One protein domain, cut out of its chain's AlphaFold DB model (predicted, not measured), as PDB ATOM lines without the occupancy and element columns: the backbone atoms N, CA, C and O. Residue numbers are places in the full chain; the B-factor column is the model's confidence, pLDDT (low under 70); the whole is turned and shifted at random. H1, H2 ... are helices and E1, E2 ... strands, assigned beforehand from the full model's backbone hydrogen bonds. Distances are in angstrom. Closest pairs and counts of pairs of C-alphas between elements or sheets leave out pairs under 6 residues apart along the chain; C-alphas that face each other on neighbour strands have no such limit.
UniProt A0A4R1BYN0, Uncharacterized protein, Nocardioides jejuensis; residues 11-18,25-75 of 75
ATOM      1  N   LEU A  11     259.802 384.489 381.762       86.75
ATOM      2  CA  LEU A  11     260.426 385.593 382.466       86.75
ATOM      3  C   LEU A  11     261.635 385.118 383.252       86.75
ATOM      4  O   LEU A  11     261.579 384.112 383.963       86.75
ATOM      5  N   ALA A  12     262.708 385.899 383.172       88.12
ATOM      6  CA  ALA A  12     263.837 385.783 384.074       88.12
ATOM      7  C   ALA A  12     263.471 386.404 385.435       88.12
ATOM      8  O   ALA A  12     263.051 387.561 385.526       88.12
ATOM      9  N   THR A  13     263.634 385.637 386.507       89.88
ATOM     10  CA  THR A  13     263.389 386.072 387.886       89.88
ATOM     11  C   THR A  13     264.501 385.570 388.800       89.88
ATOM     12  O   THR A  13     265.117 384.547 388.519       89.88
ATOM     13  N   ALA A  14     264.790 386.290 389.876       88.12
ATOM     14  CA  ALA A  14     265.758 385.880 390.891       88.12
ATOM     15  C   ALA A  14     265.270 386.351 392.256       88.12
ATOM     16  O   ALA A  14     264.525 387.327 392.325       88.12
ATOM     17  N   GLN A  15     265.707 385.691 393.329       86.00
ATOM     18  CA  GLN A  15     265.303 386.027 394.701       86.00
ATOM     19  C   GLN A  15     265.637 387.473 395.078       86.00
ATOM     20  O   GLN A  15     264.900 388.105 395.833       86.00
ATOM     21  N   HIS A  16     266.724 388.014 394.525       82.44
ATOM     22  CA  HIS A  16     267.230 389.325 394.893       82.44
ATOM     23  C   HIS A  16     267.694 390.135 393.679       82.44
ATOM     24  O   HIS A  16     268.146 389.607 392.660       82.44
ATOM     25  N   ARG A  17     267.611 391.460 393.818       78.00
ATOM     26  CA  ARG A  17     268.216 392.446 392.916       78.00
ATOM     27  C   ARG A  17     269.492 392.972 393.572       78.00
ATOM     28  O   ARG A  17     269.510 393.173 394.785       78.00
ATOM     29  N   ALA A  18     270.545 393.205 392.794       77.06
ATOM     30  CA  ALA A  18     271.735 393.853 393.333       77.06
ATOM     31  C   ALA A  18     271.410 395.316 393.721       77.06
ATOM     32  O   ALA A  18     270.789 396.018 392.925       77.06
ATOM     33  N   TRP A  25     270.869 389.436 391.500       79.94
ATOM     34  CA  TRP A  25     271.859 388.862 392.392       79.94
ATOM     35  C   TRP A  25     271.518 387.388 392.607       79.94
ATOM     36  O   TRP A  25     270.390 387.050 392.964       79.94
ATOM     37  N   GLY A  26     272.493 386.514 392.353       82.94
ATOM     38  CA  GLY A  26     272.321 385.065 392.417       82.94
ATOM     39  C   GLY A  26     271.932 384.436 391.077       82.94
ATOM     40  O   GLY A  26     272.263 384.946 390.009       82.94
ATOM     41  N   VAL A  27     271.271 383.283 391.157       90.50
ATOM     42  CA  VAL A  27     270.899 382.461 390.002       90.50
ATOM     43  C   VAL A  27     269.573 382.949 389.417       90.50
ATOM     44  O   VAL A  27     268.606 383.179 390.140       90.50
ATOM     45  N   LEU A  28     269.512 383.081 388.096       92.94
ATOM     46  CA  LEU A  28     268.286 383.333 387.353       92.94
ATOM     47  C   LEU A  28     267.437 382.068 387.273       92.94
ATOM     48  O   LEU A  28     267.924 380.976 386.982       92.94
ATOM     49  N   HIS A  29     266.137 382.234 387.443       94.69
ATOM     50  CA  HIS A  29     265.117 381.218 387.248       94.69
ATOM     51  C   HIS A  29     264.168 381.647 386.132       94.69
ATOM     52  O   HIS A  29     263.931 382.836 385.922       94.69
ATOM     53  N   ALA A  30     263.629 380.662 385.422       93.62
ATOM     54  CA  ALA A  30     262.579 380.877 384.441       93.62
ATOM     55  C   ALA A  30     261.223 380.701 385.125       93.62
ATOM     56  O   ALA A  30     261.024 379.723 385.849       93.62
ATOM     57  N   ALA A  31     260.294 381.614 384.884       92.31
ATOM     58  CA  ALA A  31     258.897 381.485 385.287       92.31
ATOM     59  C   ALA A  31     257.999 381.832 384.102       92.31
ATOM     60  O   ALA A  31     258.349 382.686 383.290       92.31
ATOM     61  N   VAL A  32     256.844 381.184 383.998       88.69
ATOM     62  CA  VAL A  32     255.818 381.605 383.038       88.69
ATOM     63  C   VAL A  32     255.228 382.931 383.516       88.69
ATOM     64  O   VAL A  32     255.009 383.109 384.716       88.69
ATOM     65  N   GLU A  33     254.972 383.871 382.609       85.81
ATOM     66  CA  GLU A  33     254.330 385.131 382.982       85.81
ATOM     67  C   GLU A  33     252.991 384.894 383.703       85.81
ATOM     68  O   GLU A  33     252.125 384.140 383.243       85.81
ATOM     69  N   GLY A  34     252.860 385.515 384.880       83.62
ATOM     70  CA  GLY A  34     251.720 385.358 385.784       83.62
ATOM     71  C   GLY A  34     251.724 384.083 386.638       83.62
ATOM     72  O   GLY A  34     250.835 383.929 387.472       83.62
ATOM     73  N   ALA A  35     252.689 383.171 386.477       87.94
ATOM     74  CA  ALA A  35     252.775 381.981 387.318       87.94
ATOM     75  C   ALA A  35     253.294 382.312 388.723       87.94
ATOM     76  O   ALA A  35     254.205 383.124 388.902       87.94
ATOM     77  N   ALA A  36     252.738 381.626 389.724       91.56
ATOM     78  CA  ALA A  36     253.186 381.752 391.107       91.56
ATOM     79  C   ALA A  36     254.572 381.129 391.337       91.56
ATOM     80  O   ALA A  36     255.297 381.530 392.249       91.56
ATOM     81  N   GLU A  37     254.963 380.188 390.479       94.75
ATOM     82  CA  GLU A  37     256.169 379.381 390.614       94.75
ATOM     83  C   GLU A  37     257.074 379.488 389.383       94.75
ATOM     84  O   GLU A  37     256.651 379.779 388.261       94.75
ATOM     85  N   THR A  38     258.359 379.253 389.617       94.19
ATOM     86  CA  THR A  38     259.358 379.017 388.572       94.19
ATOM     87  C   THR A  38     259.194 377.621 387.975       94.19
ATOM     88  O   THR A  38     258.587 376.738 388.577       94.19
ATOM     89  N   LEU A  39     259.830 377.364 386.831       92.69
ATOM     90  CA  LEU A  39     259.844 376.032 386.217       92.69
ATOM     91  C   LEU A  39     260.508 374.955 387.086       92.69
ATOM     92  O   LEU A  39     260.285 373.772 386.859       92.69
ATOM     93  N   CYS A  40     261.333 375.341 388.062       93.44
ATOM     94  CA  CYS A  40     261.912 374.409 389.026       93.44
ATOM     95  C   CYS A  40     261.065 374.243 390.302       93.44
ATOM     96  O   CYS A  40     261.570 373.697 391.279       93.44
ATOM     97  N   GLY A  41     259.824 374.744 390.328       93.56
ATOM     98  CA  GLY A  41     258.894 374.597 391.455       93.56
ATOM     99  C   GLY A  41     259.174 375.521 392.643       93.56
ATOM    100  O   GLY A  41     258.641 375.316 393.726       93.56
ATOM    101  N   GLN A  42     260.042 376.526 392.489       93.88
ATOM    102  CA  GLN A  42     260.251 377.524 393.544       93.88
ATOM    103  C   GLN A  42     259.193 378.629 393.466       93.88
ATOM    104  O   GLN A  42     258.974 379.145 392.362       93.88
ATOM    105  N   PRO A  43     258.595 379.049 394.596       93.00
ATOM    106  CA  PRO A  43     257.655 380.164 394.625       93.00
ATOM    107  C   PRO A  43     258.374 381.461 394.246       93.00
ATOM    108  O   PRO A  43     259.451 381.755 394.759       93.00
ATOM    109  N   SER A  44     257.786 382.244 393.340       93.31
ATOM    110  CA  SER A  44     258.428 383.432 392.759       93.31
ATOM    111  C   SER A  44     257.553 384.681 392.723       93.31
ATOM    112  O   SER A  44     257.940 385.670 392.100       93.31
ATOM    113  N   LEU A  45     256.383 384.667 393.373       89.56
ATOM    114  CA  LEU A  45     255.470 385.818 393.413       89.56
ATOM    115  C   LEU A  45     256.129 387.075 393.991       89.56
ATOM    116  O   LEU A  45     255.914 388.171 393.488       89.56
ATOM    117  N   THR A  46     256.956 386.911 395.023       89.31
ATOM    118  CA  THR A  46     257.648 388.015 395.703       89.31
ATOM    119  C   THR A  46     258.993 388.364 395.069       89.31
ATOM    120  O   THR A  46     259.663 389.294 395.512       89.31
ATOM    121  N   TRP A  47     259.422 387.618 394.049       91.38
ATOM    122  CA  TRP A  47     260.741 387.786 393.454       91.38
ATOM    123  C   TRP A  47     260.729 388.886 392.394       91.38
ATOM    124  O   TRP A  47     259.814 388.928 391.560       91.38
ATOM    125  N   PRO A  48     261.780 389.722 392.333       89.88
ATOM    126  CA  PRO A  48     261.988 390.633 391.219       89.88
ATOM    127  C   PRO A  48     261.892 389.934 389.852       89.88
ATOM    128  O   PRO A  48     262.451 388.851 389.629       89.88
ATOM    129  N   LYS A  49     261.187 390.580 388.918       89.69
ATOM    130  CA  LYS A  49     261.093 390.171 387.510       89.69
ATOM    131  C   LYS A  49     262.014 391.045 386.665       89.69
ATOM    132  O   LYS A  49     261.976 392.271 386.753       89.69
ATOM    133  N   PHE A  50     262.845 390.414 385.844       88.62
ATOM    134  CA  PHE A  50     263.848 391.084 385.022       88.62
ATOM    135  C   PHE A  50     263.430 391.041 383.552       88.62
ATOM    136  O   PHE A  50     263.996 390.308 382.752       88.62
ATOM    137  N   TRP A  51     262.438 391.857 383.191       83.00
ATOM    138  CA  TRP A  51     261.818 391.889 381.856       83.00
ATOM    139  C   TRP A  51     262.794 392.147 380.698       83.00
ATOM    140  O   TRP A  51     262.534 391.759 379.566       83.00
ATOM    141  N   ARG A  52     263.924 392.805 380.977       83.56
ATOM    142  CA  ARG A  52     264.972 393.099 379.985       83.56
ATOM    143  C   ARG A  52     266.009 391.983 379.842       83.56
ATOM    144  O   ARG A  52     266.910 392.107 379.018       83.56
ATOM    145  N   LEU A  53     265.930 390.930 380.656       84.75
ATOM    146  CA  LEU A  53     266.877 389.823 380.629       84.75
ATOM    147  C   LEU A  53     266.257 388.601 379.966       84.75
ATOM    148  O   LEU A  53     265.180 388.140 380.333       84.75
ATOM    149  N   THR A  54     266.993 388.039 379.016       84.75
ATOM    150  CA  THR A  54     266.655 386.753 378.415       84.75
ATOM    151  C   THR A  54     267.169 385.629 379.306       84.75
ATOM    152  O   THR A  54     268.368 385.555 379.581       84.75
ATOM    153  N   PHE A  55     266.290 384.714 379.713       87.31
ATOM    154  CA  PHE A  55     266.716 383.468 380.344       87.31
ATOM    155  C   PHE A  55     267.413 382.580 379.299       87.31
ATOM    156  O   PHE A  55     266.784 382.170 378.325       87.31
ATOM    157  N   ARG A  56     268.710 382.295 379.474       88.25
ATOM    158  CA  ARG A  56     269.521 381.490 378.540       88.25
ATOM    159  C   ARG A  56     269.809 380.100 379.130       88.25
ATOM    160  O   ARG A  56     270.694 379.998 379.975       88.25
ATOM    161  N   PRO A  57     269.117 379.026 378.704       87.44
ATOM    162  CA  PRO A  57     269.290 377.696 379.291       87.44
ATOM    163  C   PRO A  57     270.737 377.199 379.247       87.44
ATOM    164  O   PRO A  57     271.309 377.023 378.170       87.44
ATOM    165  N   GLY A  58     271.307 376.889 380.410       86.25
ATOM    166  CA  GLY A  58     272.681 376.393 380.534       86.25
ATOM    167  C   GLY A  58     273.751 377.481 380.640       86.25
ATOM    168  O   GLY A  58     274.930 377.145 380.729       86.25
ATOM    169  N   ALA A  59     273.374 378.763 380.669       89.25
ATOM    170  CA  ALA A  59     274.297 379.808 381.096       89.25
ATOM    171  C   ALA A  59     274.641 379.631 382.586       89.25
ATOM    172  O   ALA A  59     273.821 379.158 383.377       89.25
ATOM    173  N   ARG A  60     275.867 380.002 382.977       88.44
ATOM    174  CA  ARG A  60     276.412 379.759 384.328       88.44
ATOM    175  C   ARG A  60     275.603 380.431 385.443       88.44
ATOM    176  O   ARG A  60     275.615 379.966 386.576       88.44
ATOM    177  N   ASP A  61     274.916 381.514 385.118       88.50
ATOM    178  CA  ASP A  61     274.058 382.296 386.000       88.50
ATOM    179  C   ASP A  61     272.592 381.838 385.979       88.50
ATOM    180  O   ASP A  61     271.749 382.488 386.586       88.50
ATOM    181  N   THR A  62     272.263 380.724 385.317       91.88
ATOM    182  CA  THR A  62     270.889 380.206 385.230       91.88
ATOM    183  C   THR A  62     270.701 378.909 386.001       91.88
ATOM    184  O   THR A  62     271.590 378.067 386.106       91.88
ATOM    185  N   CYS A  63     269.500 378.730 386.544       94.25
ATOM    186  CA  CYS A  63     269.130 377.539 387.283       94.25
ATOM    187  C   CYS A  63     269.158 376.323 386.347       94.25
ATOM    188  O   CYS A  63     268.481 376.298 385.312       94.25
ATOM    189  N   GLY A  64     269.915 375.294 386.734       94.19
ATOM    190  CA  GLY A  64     270.037 374.055 385.966       94.19
ATOM    191  C   GLY A  64     268.702 373.327 385.798       94.19
ATOM    192  O   GLY A  64     268.390 372.871 384.700       94.19
ATOM    193  N   ALA A  65     267.866 373.296 386.841       94.25
ATOM    194  CA  ALA A  65     266.544 372.673 386.782       94.25
ATOM    195  C   ALA A  65     265.592 373.426 385.836       94.25
ATOM    196  O   ALA A  65     264.969 372.806 384.978       94.25
ATOM    197  N   CYS A  66     265.548 374.762 385.913       93.50
ATOM    198  CA  CYS A  66     264.797 375.583 384.955       93.50
ATOM    199  C   CYS A  66     265.300 375.380 383.518       93.50
ATOM    200  O   CYS A  66     264.499 375.274 382.593       93.50
ATOM    201  N   SER A  67     266.620 375.285 383.328       93.12
ATOM    202  CA  SER A  67     267.228 375.027 382.017       93.12
ATOM    203  C   SER A  67     266.828 373.661 381.453       93.12
ATOM    204  O   SER A  67     266.512 373.555 380.270       93.12
ATOM    205  N   ALA A  68     266.815 372.621 382.292       91.69
ATOM    206  CA  ALA A  68     266.389 371.281 381.905       91.69
ATOM    207  C   ALA A  68     264.891 371.229 381.572       91.69
ATOM    208  O   ALA A  68     264.517 370.632 380.564       91.69
ATOM    209  N   ALA A  69     264.046 371.891 382.370       89.81
ATOM    210  CA  ALA A  69     262.615 372.003 382.104       89.81
ATOM    211  C   ALA A  69     262.350 372.703 380.762       89.81
ATOM    212  O   ALA A  69     261.598 372.180 379.945       89.81
ATOM    213  N   LEU A  70     263.036 373.819 380.477       85.38
ATOM    214  CA  LEU A  70     262.874 374.535 379.206       85.38
ATOM    215  C   LEU A  70     263.187 373.652 377.994       85.38
ATOM    216  O   LEU A  70     262.446 373.658 377.016       85.38
ATOM    217  N   ARG A  71     264.277 372.877 378.062       82.38
ATOM    218  CA  ARG A  71     264.690 371.985 376.967       82.38
ATOM    219  C   ARG A  71     263.658 370.896 376.677       82.38
ATOM    220  O   ARG A  71     263.529 370.504 375.529       82.38
ATOM    221  N   ARG A  72     262.909 370.439 377.688       76.50
ATOM    222  CA  ARG A  72     261.822 369.456 377.517       76.50
ATOM    223  C   ARG A  72     260.577 370.038 376.845       76.50
ATOM    224  O   ARG A  72     259.797 369.276 376.300       76.50
ATOM    225  N   HIS A  73     260.388 371.357 376.900       65.38
ATOM    226  CA  HIS A  73     259.253 372.049 376.276       65.38
ATOM    227  C   HIS A  73     259.561 372.610 374.881       65.38
ATOM    228  O   HIS A  73     258.642 373.034 374.189       65.38
ATOM    229  N   ALA A  74     260.835 372.654 374.488       58.94
ATOM    230  CA  ALA A  74     261.278 373.138 373.180       58.94
ATOM    231  C   ALA A  74     261.515 372.012 372.153       58.94
ATOM    232  O   ALA A  74     261.879 372.313 371.017       58.94
ATOM    233  N   GLY A  75     261.370 370.749 372.568       44.53
ATOM    234  CA  GLY A  75     261.504 369.556 371.727       44.53
ATOM    235  C   GLY A  75     260.162 368.965 371.334       44.53
ATOM    236  O   GLY A  75     259.187 369.181 372.087       44.53
TER     237      GLY A  75
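AT A GLANCE: This is residues 11 to 18 and 25 to 75 of the 75 residues of an uncharacterized protein of Nocardioides jejuensis (UniProt A0A4R1BYN0). Little regular structure is found here: a small two-stranded ribbon, E1 and E2, has one short helix, H1, near E2, while a long loop, residues 33 to 63, winds round the ribbon before reaching H1. The 59 printed residues run E1, E2, H1, with the strands antiparallel; the class is mixed, and named elements hold only 17 residues. The whole is compact, radius of gyration of the C-alphas 10.4 A, spanning 32 by 23 by 18 A.

HOW THE PARTS SIT: Start at E1, residues 11 to 13, and E2, residues 29 to 32, antiparallel at 138 degrees; N 29 and O 13 are 2.7 A apart, within hydrogen-bond range. Look next at H1, residues 64 to 73: its closest C-alpha pair with E2 is Ala 30 and Cys 66, 5.8 A. E1 and H1 are apart. In H1 every O i to N i+4 pair is within hydrogen-bond range.

IN THESE COORDINATES: Find C-alpha 11 at (260.426, 385.593, 382.466), where E1 begins, 6.2 A long. E2 covers 10.2 A. H1 runs 14.6 A to C-alpha 73 at (259.253, 372.049, 376.276).

THE WHOLE: Residues 19 to 24 are not printed; C-alphas 18 and 25 stand 5.1 A apart across this cut, in the link from E1 to E2. E2 to H1 is a long link. Residues 73 to 75 have pLDDT under 70.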